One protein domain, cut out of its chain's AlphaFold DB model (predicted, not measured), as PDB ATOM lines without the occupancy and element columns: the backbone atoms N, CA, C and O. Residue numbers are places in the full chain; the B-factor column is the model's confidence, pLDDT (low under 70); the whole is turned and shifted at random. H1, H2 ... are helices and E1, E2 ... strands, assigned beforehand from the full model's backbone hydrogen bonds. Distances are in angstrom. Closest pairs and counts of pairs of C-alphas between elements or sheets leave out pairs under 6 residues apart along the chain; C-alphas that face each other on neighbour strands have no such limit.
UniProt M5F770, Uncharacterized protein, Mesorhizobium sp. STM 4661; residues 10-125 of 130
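This is residues 10 to 125 of the 130 residues of an uncharacterized protein of Mesorhizobium sp. STM 4661 (UniProt M5F770). Two small strand hairpins, E1 with E2 and E3 with E4, sit at opposite ends of a body of short helices and much loop; between them H1, H4 and H3 are placed in a loose triangle, with H4 alongside both of the others. H2 sits at one side of the body, next to the hairpin E1 and E2, and the two long loops, residues 21 to 41 and 78 to 100, make up much of the remainder. The printed part has 116 residues with four named helices and four named strands, in the order H1 H2 E1 E2 H3 E3 E4 H4; there are two sheets of two antiparallel strands each. The class is mixed, helices and strands, with under half of the residues, 54 of 116, in named elements. The whole is compact, with a radius of gyration of the C-alphas of 13.3 A, and rounded, with spans of 38 by 31 by 23 A.

Find C-alpha 10 at (139.986, 162.381, 158.069); from there H1 runs through residues 10 to 20, 15.2 A from first to last C-alpha. After a long loop you reach H2, residues 42 to 47, a short helix of 8.5 A that begins at C-alpha 42, at (145.954, 168.019, 155.434). E1 follows as residues 49 to 55, 11.3 A long and the longest strand by residues, and E2 comes back as residues 58 to 61, 9.3 A. H3 is residues 71 to 77, 10.1 A. Past the second long loop, look for E3 at residues 101 to 103, 7.0 A, and E4 at residues 109 to 111, 6.9 A. H4, residues 112 to 124, is the longest helix, 18.4 A, and ends with C-alpha 124 at (142.618, 159.238, 142.189).

Begin with H1, which is close to H4 but not clearly touching it: the closest C-alphas, of Tyr 15 and Ile 115, are 6.8 A apart, and the two run opposite ways at a steep tilt of 39 degrees. Toward E3, the closest C-alphas of H1 are those of Gly 18 and Val 102, 5.7 A apart, while H1 and E4 are only just apart, their closest C-alphas at 8.4 A. H2 comes nearest to E2 with the C-alphas of Thr 47 and Pro 61, 7.1 A apart. E1 and E2 form an antiparallel hairpin at 132 degrees between directions; look for N 50 and O 60 at 2.8 A and N 58 and O 55 at 3.0 A, both within hydrogen-bond range. The C-alphas of Pro 61 and Pro 71 are the closest of E2 and H3, at 6.8 A. H3 is close to H4 but not clearly touching it, with the C-alphas of Tyr 73 and Ile 119 closest at 7.4 A; they run opposite ways at a shallow tilt of 30 degrees. H1 and H3 are apart. E3 and E4 form the second antiparallel hairpin, at 155 degrees, with N 102 and O 110 at 3.0 A and N 110 and O 102 at 2.9 A within hydrogen-bond range. In H1, H2, H3 and H4 every O i to N i+4 pair is within hydrogen-bond range.

The two C-alphas farthest apart, those of Gly 57 and Gly 107, are 40.6 A from each other, and each lies in the tight link of one hairpin. The links from H1 to H2, with 21 residues, and from H3 to E3, with 23 residues, are long. The printed part has no cut, its mean pLDDT is 93.5, and no printed residue is under 70.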
ATOM      1  N   ALA A  10     140.285 162.906 156.736       96.88
ATOM      2  CA  ALA A  10     139.986 162.381 158.069       96.88
ATOM      3  C   ALA A  10     139.748 160.856 158.076       96.88
ATOM      4  O   ALA A  10     140.177 160.170 159.005       96.88
ATOM      5  N   ASP A  11     139.130 160.302 157.026       97.25
ATOM      6  CA  ASP A  11     138.965 158.853 156.885       97.25
ATOM      7  C   ASP A  11     140.323 158.165 156.695       97.25
ATOM      8  O   ASP A  11     140.584 157.132 157.307       97.25
ATOM      9  N   ILE A  12     141.220 158.760 155.901       97.56
ATOM     10  CA  ILE A  12     142.575 158.233 155.677       97.56
ATOM     11  C   ILE A  12     143.369 158.200 156.986       97.56
ATOM     12  O   ILE A  12     143.996 157.183 157.291       97.56
ATOM     13  N   GLN A  13     143.312 159.270 157.785       97.56
ATOM     14  CA  GLN A  13     143.935 159.292 159.112       97.56
ATOM     15  C   GLN A  13     143.341 158.216 160.026       97.56
ATOM     16  O   GLN A  13     144.098 157.492 160.671       97.56
ATOM     17  N   SER A  14     142.013 158.060 160.026       97.62
ATOM     18  CA  SER A  14     141.322 157.028 160.807       97.62
ATOM     19  C   SER A  14     141.763 155.616 160.412       97.62
ATOM     20  O   SER A  14     142.031 154.784 161.278       97.62
ATOM     21  N   TYR A  15     141.936 155.337 159.116       97.69
ATOM     22  CA  TYR A  15     142.428 154.035 158.654       97.69
ATOM     23  C   TYR A  15     143.868 153.781 159.086       97.69
ATOM     24  O   TYR A  15     144.175 152.688 159.557       97.69
ATOM     25  N   LEU A  16     144.751 154.774 158.952       96.94
ATOM     26  CA  LEU A  16     146.147 154.655 159.377       96.94
ATOM     27  C   LEU A  16     146.263 154.461 160.893       96.94
ATOM     28  O   LEU A  16     147.058 153.631 161.334       96.94
ATOM     29  N   ASP A  17     145.433 155.149 161.677       96.50
ATOM     30  CA  ASP A  17     145.335 154.932 163.119       96.50
ATOM     31  C   ASP A  17     144.812 153.528 163.441       96.50
ATOM     32  O   ASP A  17     145.475 152.797 164.170       96.50
ATOM     33  N   GLY A  18     143.720 153.079 162.816       96.44
ATOM     34  CA  GLY A  18     143.199 151.719 162.997       96.44
ATOM     35  C   GLY A  18     144.213 150.627 162.633       96.44
ATOM     36  O   GLY A  18     144.310 149.610 163.323       96.44
ATOM     37  N   ILE A  19     145.015 150.840 161.582       95.94
ATOM     38  CA  ILE A  19     146.122 149.948 161.211       95.94
ATOM     39  C   ILE A  19     147.206 149.969 162.286       95.94
ATOM     40  O   ILE A  19     147.657 148.902 162.696       95.94
ATOM     41  N   ALA A  20     147.639 151.147 162.739       94.62
ATOM     42  CA  ALA A  20     148.711 151.307 163.720       94.62
ATOM     43  C   ALA A  20     148.345 150.752 165.105       94.62
ATOM     44  O   ALA A  20     149.188 150.132 165.761       94.62
ATOM     45  N   ASP A  21     147.089 150.938 165.505       93.81
ATOM     46  CA  ASP A  21     146.520 150.529 166.790       93.81
ATOM     47  C   ASP A  21     145.971 149.103 166.794       93.81
ATOM     48  O   ASP A  21     145.498 148.627 167.828       93.81
ATOM     49  N   ASN A  22     146.057 148.382 165.670       93.56
ATOM     50  CA  ASN A  22     145.609 147.001 165.611       93.56
ATOM     51  C   ASN A  22     146.333 146.163 166.687       93.56
ATOM     52  O   ASN A  22     147.556 145.997 166.620       93.56
ATOM     53  N   PRO A  23     145.609 145.565 167.653       91.56
ATOM     54  CA  PRO A  23     146.219 144.836 168.765       91.56
ATOM     55  C   PRO A  23     146.960 143.568 168.323       91.56
ATOM     56  O   PRO A  23     147.708 142.986 169.104       91.56
ATOM     57  N   LYS A  24     146.752 143.121 167.078       91.88
ATOM     58  CA  LYS A  24     147.458 141.983 166.479       91.88
ATOM     59  C   LYS A  24     148.817 142.365 165.892       91.88
ATOM     60  O   LYS A  24     149.547 141.473 165.463       91.88
ATOM     61  N   ASN A  25     149.157 143.653 165.844       90.00
ATOM     62  CA  ASN A  25     150.442 144.108 165.334       90.00
ATOM     63  C   ASN A  25     151.589 143.543 166.163       90.00
ATOM     64  O   ASN A  25     151.610 143.623 167.390       90.00
ATOM     65  N   THR A  26     152.594 143.022 165.466       86.88
ATOM     66  CA  THR A  26     153.794 142.476 166.116       86.88
ATOM     67  C   THR A  26     154.738 143.563 166.638       86.88
ATOM     68  O   THR A  26     155.614 143.279 167.454       86.88
ATOM     69  N   ARG A  27     154.584 144.806 166.164       85.25
ATOM     70  CA  ARG A  27     155.376 145.978 166.561       85.25
ATOM     71  C   ARG A  27     154.504 147.222 166.587       85.25
ATOM     72  O   ARG A  27     153.666 147.399 165.706       85.25
ATOM     73  N   LYS A  28     154.743 148.098 167.562       83.94
ATOM     74  CA  LYS A  28     154.046 149.380 167.667       83.94
ATOM     75  C   LYS A  28     154.644 150.387 166.693       83.94
ATOM     76  O   LYS A  28     155.861 150.441 166.523       83.94
ATOM     77  N   VAL A  29     153.790 151.200 166.076       85.44
ATOM     78  CA  VAL A  29     154.237 152.292 165.198       85.44
ATOM     79  C   VAL A  29     155.010 153.356 165.975       85.44
ATOM     80  O   VAL A  29     155.927 153.954 165.424       85.44
ATOM     81  N   ASP A  30     154.696 153.559 167.253       82.81
ATOM     82  CA  ASP A  30     155.364 154.573 168.078       82.81
ATOM     83  C   ASP A  30     156.856 154.259 168.319       82.81
ATOM     84  O   ASP A  30     157.631 155.161 168.618       82.81
ATOM     85  N   ASP A  31     157.278 153.003 168.113       82.62
ATOM     86  CA  ASP A  31     158.688 152.591 168.163       82.62
ATOM     87  C   ASP A  31     159.414 152.786 166.811       82.62
ATOM     88  O   ASP A  31     160.614 152.518 166.691       82.62
ATOM     89  N   ALA A  32     158.699 153.193 165.756       85.06
ATOM     90  CA  ALA A  32     159.283 153.470 164.448       85.06
ATOM     91  C   ALA A  32     159.939 154.858 164.426       85.06
ATOM     92  O   ALA A  32     159.424 155.815 164.998       85.06
ATOM     93  N   GLY A  33     161.041 154.997 163.681       86.25
ATOM     94  CA  GLY A  33     161.786 156.259 163.581       86.25
ATOM     95  C   GLY A  33     160.980 157.433 163.011       86.25
ATOM     96  O   GLY A  33     161.356 158.580 163.223       86.25
ATOM     97  N   HIS A  34     159.866 157.164 162.330       88.50
ATOM     98  CA  HIS A  34     158.973 158.172 161.754       88.50
ATOM     99  C   HIS A  34     157.697 158.425 162.579       88.50
ATOM    100  O   HIS A  34     156.925 159.316 162.228       88.50
ATOM    101  N   ALA A  35     157.448 157.643 163.641       90.50
ATOM    102  CA  ALA A  35     156.216 157.667 164.437       90.50
ATOM    103  C   ALA A  35     154.934 157.722 163.564       90.50
ATOM    104  O   ALA A  35     154.899 157.198 162.445       90.50
ATOM    105  N   ARG A  36     153.865 158.355 164.063       94.38
ATOM    106  CA  ARG A  36     152.617 158.602 163.321       94.38
ATOM    107  C   ARG A  36     152.700 159.882 162.497       94.38
ATOM    108  O   ARG A  36     152.020 160.862 162.790       94.38
ATOM    109  N   PHE A  37     153.523 159.873 161.453       93.69
ATOM    110  CA  PHE A  37     153.716 161.030 160.567       93.69
ATOM    111  C   PHE A  37     152.425 161.533 159.898       93.69
ATOM    112  O   PHE A  37     152.400 162.644 159.383       93.69
ATOM    113  N   TRP A  38     151.356 160.731 159.883       95.50
ATOM    114  CA  TRP A  38     150.062 161.126 159.330       95.50
ATOM    115  C   TRP A  38     149.216 161.980 160.274       95.50
ATOM    116  O   TRP A  38     148.235 162.559 159.818       95.50
ATOM    117  N   ARG A  39     149.560 162.083 161.566       95.69
ATOM    118  CA  ARG A  39     148.856 162.935 162.542       95.69
ATOM    119  C   ARG A  39     149.310 164.394 162.436       95.69
ATOM    120  O   ARG A  39     149.835 164.973 163.382       95.69
ATOM    121  N   VAL A  40     149.113 164.958 161.253       96.94
ATOM    122  CA  VAL A  40     149.438 166.336 160.863       96.94
ATOM    123  C   VAL A  40     148.239 166.949 160.128       96.94
ATOM    124  O   VAL A  40     147.245 166.258 159.882       96.94
ATOM    125  N   SER A  41     148.297 168.237 159.790       98.06
ATOM    126  CA  SER A  41     147.254 168.874 158.968       98.06
ATOM    127  C   SER A  41     147.197 168.287 157.548       98.06
ATOM    128  O   SER A  41     148.181 167.724 157.069       98.06
ATOM    129  N   TYR A  42     146.074 168.458 156.834       98.06
ATOM    130  CA  TYR A  42     145.954 168.019 155.434       98.06
ATOM    131  C   TYR A  42     147.074 168.589 154.557       98.06
ATOM    132  O   TYR A  42     147.722 167.850 153.819       98.06
ATOM    133  N   HIS A  43     147.358 169.888 154.686       97.56
ATOM    134  CA  HIS A  43     148.427 170.538 153.932       97.56
ATOM    135  C   HIS A  43     149.799 169.907 154.216       97.56
ATOM    136  O   HIS A  43     150.541 169.601 153.280       97.56
ATOM    137  N   GLU A  44     150.140 169.675 155.486       97.69
ATOM    138  CA  GLU A  44     151.393 169.007 155.867       97.69
ATOM    139  C   GLU A  44     151.444 167.558 155.379       97.69
ATOM    140  O   GLU A  44     152.497 167.100 154.951       97.69
ATOM    141  N   PHE A  45     150.321 166.840 155.379       97.31
ATOM    142  CA  PHE A  45     150.260 165.477 154.860       97.31
ATOM    143  C   PHE A  45     150.447 165.431 153.338       97.31
ATOM    144  O   PHE A  45     151.200 164.607 152.825       97.31
ATOM    145  N   ALA A  46     149.788 166.332 152.610       96.81
ATOM    146  CA  ALA A  46     149.802 166.370 151.151       96.81
ATOM    147  C   ALA A  46     151.131 166.883 150.570       96.81
ATOM    148  O   ALA A  46     151.484 166.526 149.447       96.81
ATOM    149  N   THR A  47     151.868 167.716 151.314       96.62
ATOM    150  CA  THR A  47     153.110 168.360 150.836       96.62
ATOM    151  C   THR A  47     154.369 167.942 151.596       96.62
ATOM    152  O   THR A  47     155.479 168.250 151.161       96.62
ATOM    153  N   GLY A  48     154.215 167.261 152.730       97.19
ATOM    154  CA  GLY A  48     155.307 166.901 153.623       97.19
ATOM    155  C   GLY A  48     156.040 165.623 153.237       97.19
ATOM    156  O   GLY A  48     155.762 164.957 152.236       97.19
ATOM    157  N   PHE A  49     156.995 165.269 154.093       97.12
ATOM    158  CA  PHE A  49     157.895 164.134 153.916       97.12
ATOM    159  C   PHE A  49     157.814 163.187 155.111       97.12
ATOM    160  O   PHE A  49     157.585 163.623 156.239       97.12
ATOM    161  N   VAL A  50     158.027 161.894 154.867       94.19
ATOM    162  CA  VAL A  50     158.110 160.890 155.930       94.19
ATOM    163  C   VAL A  50     159.387 161.156 156.743       94.19
ATOM    164  O   VAL A  50     160.484 161.104 156.177       94.19
ATOM    165  N   PRO A  51     159.293 161.459 158.052       94.00
ATOM    166  CA  PRO A  51     160.464 161.767 158.867       94.00
ATOM    167  C   PRO A  51     161.445 160.595 158.912       94.00
ATOM    168  O   PRO A  51     161.031 159.451 159.033       94.00
ATOM    169  N   ASN A  52     162.748 160.880 158.877       92.56
ATOM    170  CA  ASN A  52     163.823 159.886 159.020       92.56
ATOM    171  C   ASN A  52     163.848 158.762 157.965       92.56
ATOM    172  O   ASN A  52     164.633 157.825 158.105       92.56
ATOM    173  N   GLU A  53     163.061 158.874 156.894       91.31
ATOM    174  CA  GLU A  53     163.043 157.917 155.791       91.31
ATOM    175  C   GLU A  53     163.611 158.539 154.515       91.31
ATOM    176  O   GLU A  53     163.411 159.717 154.205       91.31
ATOM    177  N   SER A  54     164.341 157.730 153.748       92.81
ATOM    178  CA  SER A  54     164.893 158.155 152.465       92.81
ATOM    179  C   SER A  54     164.848 157.031 151.440       92.81
ATOM    180  O   SER A  54     165.069 155.861 151.746       92.81
ATOM    181  N   CYS A  55     164.604 157.406 150.191       90.88
ATOM    182  CA  CYS A  55     164.631 156.518 149.047       90.88
ATOM    183  C   CYS A  55     165.788 156.931 148.135       90.88
ATOM    184  O   CYS A  55     165.763 158.003 147.536       90.88
ATOM    185  N   ARG A  56     166.833 156.097 148.042       90.12
ATOM    186  CA  ARG A  56     168.043 156.377 147.235       90.12
ATOM    187  C   ARG A  56     168.695 157.735 147.569       90.12
ATOM    188  O   ARG A  56     169.154 158.444 146.679       90.12
ATOM    189  N   GLY A  57     168.714 158.098 148.853       90.06
ATOM    190  CA  GLY A  57     169.279 159.362 149.338       90.06
ATOM    191  C   GLY A  57     168.384 160.590 149.138       90.06
ATOM    192  O   GLY A  57     168.800 161.689 149.487       90.06
ATOM    193  N   GLN A  58     167.172 160.422 148.603       92.81
ATOM    194  CA  GLN A  58     166.164 161.477 148.506       92.81
ATOM    195  C   GLN A  58     165.140 161.332 149.631       92.81
ATOM    196  O   GLN A  58     164.784 160.213 150.007       92.81
ATOM    197  N   VAL A  59     164.655 162.458 150.151       94.62
ATOM    198  CA  VAL A  59     163.533 162.464 151.099       94.62
ATOM    199  C   VAL A  59     162.286 161.867 150.447       94.62
ATOM    200  O   VAL A  59     162.056 162.029 149.247       94.62
ATOM    201  N   VAL A  60     161.493 161.146 151.234       94.50
ATOM    202  CA  VAL A  60     160.294 160.455 150.747       94.50
ATOM    203  C   VAL A  60     159.083 161.354 150.986       94.50
ATOM    204  O   VAL A  60     158.809 161.651 152.148       94.50
ATOM    205  N   PRO A  61     158.354 161.812 149.949       96.19
ATOM    206  CA  PRO A  61     157.101 162.529 150.173       96.19
ATOM    207  C   PRO A  61     156.109 161.603 150.880       96.19
ATOM    208  O   PRO A  61     156.124 160.396 150.654       96.19
ATOM    209  N   ILE A  62     155.240 162.139 151.734       96.50
ATOM    210  CA  ILE A  62     154.230 161.300 152.394       96.50
ATOM    211  C   ILE A  62     153.271 160.731 151.342       96.50
ATOM    212  O   ILE A  62     153.027 159.520 151.303       96.50
ATOM    213  N   VAL A  63     152.785 161.597 150.450       95.94
ATOM    214  CA  VAL A  63     151.785 161.274 149.430       95.94
ATOM    215  C   VAL A  63     152.281 161.587 148.021       95.94
ATOM    216  O   VAL A  63     152.988 162.562 147.778       95.94
ATOM    217  N   ASN A  64     151.845 160.763 147.074       93.44
ATOM    218  CA  ASN A  64     151.775 161.090 145.656       93.44
ATOM    219  C   ASN A  64     150.365 160.717 145.172       93.44
ATOM    220  O   ASN A  64     149.847 159.684 145.584       93.44
ATOM    221  N   SER A  65     149.736 161.524 144.318       91.06
ATOM    222  CA  SER A  65     148.385 161.230 143.818       91.06
ATOM    223  C   SER A  65     148.322 159.983 142.929       91.06
ATOM    224  O   SER A  65     147.256 159.396 142.781       91.06
ATOM    225  N   ASP A  66     149.439 159.559 142.329       93.25
ATOM    226  CA  ASP A  66     149.526 158.280 141.622       93.25
ATOM    227  C   ASP A  66     149.713 157.133 142.635       93.25
ATOM    228  O   ASP A  66     150.773 157.048 143.267       93.25
ATOM    229  N   PRO A  67     148.751 156.196 142.772       93.88
ATOM    230  CA  PRO A  67     148.893 155.054 143.671       93.88
ATOM    231  C   PRO A  67     150.153 154.217 143.410       93.88
ATOM    232  O   PRO A  67     150.712 153.653 144.346       93.88
ATOM    233  N   ALA A  68     150.652 154.139 142.173       91.94
ATOM    234  CA  ALA A  68     151.879 153.398 141.871       91.94
ATOM    235  C   ALA A  68     153.145 154.075 142.429       91.94
ATOM    236  O   ALA A  68     154.163 153.409 142.626       91.94
ATOM    237  N   GLN A  69     153.088 155.382 142.693       91.19
ATOM    238  CA  GLN A  69     154.207 156.191 143.187       91.19
ATOM    239  C   GLN A  69     153.986 156.723 144.610       91.19
ATOM    240  O   GLN A  69     154.881 157.355 145.162       91.19
ATOM    241  N   CYS A  70     152.811 156.491 145.203       94.81
ATOM    242  CA  CYS A  70     152.421 157.005 146.511       94.81
ATOM    243  C   CYS A  70     153.111 156.256 147.657       94.81
ATOM    244  O   CYS A  70     152.768 155.097 147.899       94.81
ATOM    245  N   PRO A  71     154.047 156.880 148.399       93.69
ATOM    246  CA  PRO A  71     154.879 156.141 149.345       93.69
ATOM    247  C   PRO A  71     154.106 155.519 150.506       93.69
ATOM    248  O   PRO A  71     154.295 154.331 150.767       93.69
ATOM    249  N   PHE A  72     153.199 156.256 151.164       93.62
ATOM    250  CA  PHE A  72     152.420 155.669 152.264       93.62
ATOM    251  C   PHE A  72     151.527 154.523 151.775       93.62
ATOM    252  O   PHE A  72     151.405 153.499 152.442       93.62
ATOM    253  N   TYR A  73     150.928 154.662 150.590       96.31
ATOM    254  CA  TYR A  73     150.067 153.626 150.042       96.31
ATOM    255  C   TYR A  73     150.875 152.382 149.654       96.31
ATOM    256  O   TYR A  73     150.518 151.269 150.035       96.31
ATOM    257  N   GLN A  74     152.016 152.564 148.984       95.69
ATOM    258  CA  GLN A  74     152.942 151.476 148.671       95.69
ATOM    259  C   GLN A  74     153.456 150.787 149.939       95.69
ATOM    260  O   GLN A  74     153.536 149.561 149.967       95.69
ATOM    261  N   ALA A  75     153.716 151.532 151.018       93.31
ATOM    262  CA  ALA A  75     154.075 150.942 152.303       93.31
ATOM    263  C   ALA A  75     152.982 149.999 152.836       93.31
ATOM    264  O   ALA A  75     153.311 149.006 153.473       93.31
ATOM    265  N   LEU A  76     151.702 150.239 152.545       95.50
ATOM    266  CA  LEU A  76     150.608 149.369 152.986       95.50
ATOM    267  C   LEU A  76     150.398 148.135 152.098       95.50
ATOM    268  O   LEU A  76     149.998 147.092 152.616       95.50
ATOM    269  N   VAL A  77     150.644 148.221 150.785       95.50
ATOM    270  CA  VAL A  77     150.243 147.164 149.826       95.50
ATOM    271  C   VAL A  77     151.392 146.426 149.142       95.50
ATOM    272  O   VAL A  77     151.186 145.328 148.622       95.50
ATOM    273  N   ALA A  78     152.598 146.995 149.105       93.75
ATOM    274  CA  ALA A  78     153.726 146.386 148.411       93.75
ATOM    275  C   ALA A  78     154.322 145.252 149.256       93.75
ATOM    276  O   ALA A  78     155.172 145.477 150.116       93.75
ATOM    277  N   THR A  79     153.913 144.014 148.980       90.06
ATOM    278  CA  THR A  79     154.362 142.817 149.720       90.06
ATOM    279  C   THR A  79     155.868 142.568 149.622       90.06
ATOM    280  O   THR A  79     156.492 142.108 150.576       90.06
ATOM    281  N   ALA A  80     156.481 142.929 148.493       88.00
ATOM    282  CA  ALA A  80     157.934 142.900 148.310       88.00
ATOM    283  C   ALA A  80     158.657 144.103 148.955       88.00
ATOM    284  O   ALA A  80     159.887 144.156 148.955       88.00
ATOM    285  N   GLY A  81     157.906 145.058 149.507       85.12
ATOM    286  CA  GLY A  81     158.399 146.358 149.942       85.12
ATOM    287  C   GLY A  81     158.476 147.387 148.813       85.12
ATOM    288  O   GLY A  81     158.367 147.066 147.629       85.12
ATOM    289  N   TRP A  82     158.690 148.646 149.191       88.38
ATOM    290  CA  TRP A  82     158.846 149.775 148.278       88.38
ATOM    291  C   TRP A  82     160.099 150.563 148.643       88.38
ATOM    292  O   TRP A  82     160.322 150.893 149.800       88.38
ATOM    293  N   CYS A  83     160.962 150.823 147.663       88.62
ATOM    294  CA  CYS A  83     162.253 151.483 147.867       88.62
ATOM    295  C   CYS A  83     163.073 150.960 149.073       88.62
ATOM    296  O   CYS A  83     163.560 151.728 149.897       88.62
ATOM    297  N   ASN A  84     163.230 149.634 149.172       82.75
ATOM    298  CA  ASN A  84     163.894 148.923 150.281       82.75
ATOM    299  C   ASN A  84     163.217 149.058 151.660       82.75
ATOM    300  O   ASN A  84     163.695 148.465 152.630       82.75
ATOM    301  N   MET A  85     162.097 149.773 151.758       86.38
ATOM    302  CA  MET A  85     161.244 149.782 152.940       86.38
ATOM    303  C   MET A  85     160.310 148.575 152.895       86.38
ATOM    304  O   MET A  85     159.799 148.195 151.842       86.38
ATOM    305  N   ARG A  86     160.112 147.935 154.047       88.38
ATOM    306  CA  ARG A  86     159.216 146.778 154.179       88.38
ATOM    307  C   ARG A  86     157.761 147.238 154.223       88.38
ATOM    308  O   ARG A  86     157.490 148.374 154.597       88.38
ATOM    309  N   GLN A  87     156.848 146.319 153.931       91.81
ATOM    310  CA  GLN A  87     155.421 146.550 154.122       91.81
ATOM    311  C   GLN A  87     155.105 146.895 155.592       91.81
ATOM    312  O   GLN A  87     155.678 146.316 156.526       91.81
ATOM    313  N   MET A  88     154.204 147.852 155.781       89.88
ATOM    314  CA  MET A  88     153.659 148.303 157.052       89.88
ATOM    315  C   MET A  88     152.343 147.574 157.373       89.88
ATOM    316  O   MET A  88     151.543 147.334 156.469       89.88
ATOM    317  N   PRO A  89     152.081 147.272 158.658       90.38
ATOM    318  CA  PRO A  89     152.995 147.403 159.794       90.38
ATOM    319  C   PRO A  89     154.111 146.347 159.735       90.38
ATOM    320  O   PRO A  89     153.939 145.254 159.202       90.38
ATOM    321  N   ARG A  90     155.293 146.653 160.285       88.75
ATOM    322  CA  ARG A  90     156.457 145.758 160.182       88.75
ATOM    323  C   ARG A  90     156.176 144.410 160.850       88.75
ATOM    324  O   ARG A  90     156.100 144.339 162.069       88.75
ATOM    325  N   GLY A  91     156.168 143.343 160.050       88.06
ATOM    326  CA  GLY A  91     155.883 141.981 160.519       88.06
ATOM    327  C   GLY A  91     154.398 141.616 160.503       88.06
ATOM    328  O   GLY A  91     154.055 140.513 160.917       88.06
ATOM    329  N   GLY A  92     153.546 142.517 160.010       90.25
ATOM    330  CA  GLY A  92     152.117 142.308 159.866       90.25
ATOM    331  C   GLY A  92     151.332 142.380 161.184       90.25
ATOM    332  O   GLY A  92     151.903 142.680 162.247       90.25
ATOM    333  N   PRO A  93     150.019 142.094 161.107       94.25
ATOM    334  CA  PRO A  93     149.279 141.704 159.894       94.25
ATOM    335  C   PRO A  93     149.127 142.853 158.881       94.25
ATOM    336  O   PRO A  93     149.116 144.019 159.267       94.25
ATOM    337  N   PHE A  94     149.018 142.533 157.592       95.75
ATOM    338  CA  PHE A  94     148.947 143.506 156.496       95.75
ATOM    339  C   PHE A  94     147.525 143.665 155.961       95.75
ATOM    340  O   PHE A  94     146.762 142.703 155.940       95.75
ATOM    341  N   ILE A  95     147.180 144.841 155.420       96.62
ATOM    342  CA  ILE A  95     145.846 145.063 154.824       96.62
ATOM    343  C   ILE A  95     145.558 144.137 153.629       96.62
ATOM    344  O   ILE A  95     144.407 143.931 153.259       96.62
ATOM    345  N   THR A  96     146.606 143.564 153.033       95.88
ATOM    346  CA  THR A  96     146.531 142.589 151.940       95.88
ATOM    347  C   THR A  96     146.312 141.151 152.415       95.88
ATOM    348  O   THR A  96     146.077 140.274 151.585       95.88
ATOM    349  N   ASP A  97     146.409 140.882 153.720       96.12
ATOM    350  CA  ASP A  97     146.222 139.539 154.264       96.12
ATOM    351  C   ASP A  97     144.747 139.123 154.199       96.12
ATOM    352  O   ASP A  97     143.825 139.908 154.450       96.12
ATOM    353  N   ALA A  98     144.508 137.845 153.895       95.44
ATOM    354  CA  ALA A  98     143.160 137.295 153.868       95.44
ATOM    355  C   ALA A  98     142.490 137.431 155.248       95.44
ATOM    356  O   ALA A  98     143.017 136.974 156.262       95.44
ATOM    357  N   GLY A  99     141.307 138.048 155.278       95.31
ATOM    358  CA  GLY A  99     140.556 138.276 156.514       95.31
ATOM    359  C   GLY A  99     141.077 139.432 157.375       95.31
ATOM    360  O   GLY A  99     140.628 139.567 158.514       95.31
ATOM    361  N   TYR A 100     141.991 140.267 156.865       97.44
ATOM    362  CA  TYR A 100     142.402 141.476 157.571       97.44
ATOM    363  C   TYR A 100     141.210 142.405 157.812       97.44
ATOM    364  O   TYR A 100     140.469 142.756 156.887       97.44
ATOM    365  N   ALA A 101     141.075 142.853 159.056       97.31
ATOM    366  CA  ALA A 101     140.156 143.905 159.450       97.31
ATOM    367  C   ALA A 101     140.675 144.619 160.701       97.31
ATOM    368  O   ALA A 101     141.369 144.016 161.529       97.31
ATOM    369  N   VAL A 102     140.297 145.887 160.837       97.12
ATOM    370  CA  VAL A 102     140.571 146.728 162.006       97.12
ATOM    371  C   VAL A 102     139.306 147.437 162.452       97.12
ATOM    372  O   VAL A 102     138.412 147.710 161.651       97.12
ATOM    373  N   THR A 103     139.228 147.714 163.747       96.31
ATOM    374  CA  THR A 103     138.168 148.537 164.322       96.31
ATOM    375  C   THR A 103     138.658 149.976 164.373       96.31
ATOM    376  O   THR A 103     139.697 150.244 164.968       96.31
ATOM    377  N   LEU A 104     137.925 150.876 163.728       95.75
ATOM    378  CA  LEU A 104     138.160 152.315 163.752       95.75
ATOM    379  C   LEU A 104     137.539 152.943 165.003       95.75
ATOM    380  O   LEU A 104     136.704 152.332 165.684       95.75
ATOM    381  N   ASP A 105     137.890 154.202 165.255       88.12
ATOM    382  CA  ASP A 105     137.232 155.014 166.273       88.12
ATOM    383  C   ASP A 105     135.709 155.040 166.057       88.12
ATOM    384  O   ASP A 105     135.204 155.112 164.936       88.12
ATOM    385  N   GLY A 106     134.955 154.909 167.149       88.50
ATOM    386  CA  GLY A 106     133.499 154.734 167.101       88.50
ATOM    387  C   GLY A 106     133.033 153.288 166.880       88.50
ATOM    388  O   GLY A 106     131.830 153.041 166.845       88.50
ATOM    389  N   GLY A 107     133.952 152.320 166.784       91.88
ATOM    390  CA  GLY A 107     133.632 150.887 166.766       91.88
ATOM    391  C   GLY A 107     133.323 150.314 165.382       91.88
ATOM    392  O   GLY A 107     132.940 149.148 165.276       91.88
ATOM    393  N   LEU A 108     133.495 151.101 164.316       94.44
ATOM    394  CA  LEU A 108     133.297 150.639 162.945       94.44
ATOM    395  C   LEU A 108     134.377 149.617 162.569       94.44
ATOM    396  O   LEU A 108     135.563 149.924 162.599       94.44
ATOM    397  N   LEU A 109     133.972 148.411 162.174       96.38
ATOM    398  CA  LEU A 109     134.881 147.426 161.589       96.38
ATOM    399  C   LEU A 109     135.057 147.715 160.092       96.38
ATOM    400  O   LEU A 109     134.064 147.786 159.371       96.38
ATOM    401  N   ILE A 110     136.303 147.836 159.633       97.00
ATOM    402  CA  ILE A 110     136.649 147.992 158.216       97.00
ATOM    403  C   ILE A 110     137.656 146.920 157.792       97.00
ATOM    404  O   ILE A 110     138.586 146.579 158.529       97.00
ATOM    405  N   THR A 111     137.461 146.356 156.605       97.31
ATOM    406  CA  THR A 111     138.334 145.320 156.044       97.31
ATOM    407  C   THR A 111     139.535 145.916 155.313       97.31
ATOM    408  O   THR A 111     139.506 147.052 154.844       97.31
ATOM    409  N   GLY A 112     140.590 145.117 155.143       96.75
ATOM    410  CA  GLY A 112     141.759 145.526 154.359       96.75
ATOM    411  C   GLY A 112     141.428 145.848 152.896       96.75
ATOM    412  O   GLY A 112     141.972 146.794 152.332       96.75
ATOM    413  N   VAL A 113     140.462 145.128 152.310       96.50
ATOM    414  CA  VAL A 113     139.961 145.377 150.947       96.50
ATOM    415  C   VAL A 113     139.234 146.721 150.850       96.50
ATOM    416  O   VAL A 113     139.403 147.437 149.866       96.50
ATOM    417  N   GLU A 114     138.437 147.082 151.858       96.69
ATOM    418  CA  GLU A 114     137.775 148.392 151.916       96.69
ATOM    419  C   GLU A 114     138.784 149.528 152.096       96.69
ATOM    420  O   GLU A 114     138.675 150.541 151.409       96.69
ATOM    421  N   ILE A 115     139.792 149.347 152.958       97.38
ATOM    422  CA  ILE A 115     140.881 150.319 153.133       97.38
ATOM    423  C   ILE A 115     141.617 150.545 151.804       97.38
ATOM    424  O   ILE A 115     141.777 151.692 151.390       97.38
ATOM    425  N   ASP A 116     142.035 149.475 151.114       96.94
ATOM    426  CA  ASP A 116     142.718 149.575 149.816       96.94
ATOM    427  C   ASP A 116     141.866 150.332 148.785       96.94
ATOM    428  O   ASP A 116     142.333 151.287 148.159       96.94
ATOM    429  N   ALA A 117     140.590 149.955 148.650       96.44
ATOM    430  CA  ALA A 117     139.667 150.598 147.721       96.44
ATOM    431  C   ALA A 117     139.477 152.093 148.031       96.44
ATOM    432  O   ALA A 117     139.518 152.919 147.116       96.44
ATOM    433  N   ASN A 118     139.315 152.449 149.306       97.19
ATOM    434  CA  ASN A 118     139.099 153.829 149.728       97.19
ATOM    435  C   ASN A 118     140.353 154.693 149.536       97.19
ATOM    436  O   ASN A 118     140.241 155.802 149.018       97.19
ATOM    437  N   ILE A 119     141.551 154.192 149.864       97.00
ATOM    438  CA  ILE A 119     142.797 154.940 149.631       97.00
ATOM    439  C   ILE A 119     143.016 155.160 148.128       97.00
ATOM    440  O   ILE A 119     143.308 156.279 147.709       97.00
ATOM    441  N   ARG A 120     142.828 154.128 147.291       96.25
ATOM    442  CA  ARG A 120     142.927 154.268 145.825       96.25
ATOM    443  C   ARG A 120     141.941 155.301 145.288       96.25
ATOM    444  O   ARG A 120     142.307 156.100 144.424       96.25
ATOM    445  N   TRP A 121     140.706 155.291 145.786       95.88
ATOM    446  CA  TRP A 121     139.706 156.285 145.411       95.88
ATOM    447  C   TRP A 121     140.166 157.687 145.816       95.88
ATOM    448  O   TRP A 121     140.233 158.562 144.959       95.88
ATOM    449  N   TRP A 122     140.586 157.885 147.067       96.94
ATOM    450  CA  TRP A 122     141.032 159.186 147.572       96.94
ATOM    451  C   TRP A 122     142.189 159.760 146.743       96.94
ATOM    452  O   TRP A 122     142.115 160.898 146.281       96.94
ATOM    453  N   LEU A 123     143.207 158.942 146.453       96.62
ATOM    454  CA  LEU A 123     144.358 159.330 145.630       96.62
ATOM    455  C   LEU A 123     143.960 159.742 144.205       96.62
ATOM    456  O   LEU A 123     144.452 160.740 143.683       96.62
ATOM    457  N   THR A 124     143.035 159.005 143.584       95.75
ATOM    458  CA  THR A 124     142.618 159.238 142.189       95.75
ATOM    459  C   THR A 124     141.520 160.292 142.026       95.75
ATOM    460  O   THR A 124     141.240 160.698 140.900       95.75
ATOM    461  N   ASN A 125     140.933 160.781 143.123       95.12
ATOM    462  CA  ASN A 125     139.883 161.808 143.127       95.12
ATOM    463  C   ASN A 125     140.372 163.159 143.678       95.12
ATOM    464  O   ASN A 125     139.586 163.951 144.186       95.12
TER     465      ASN A 125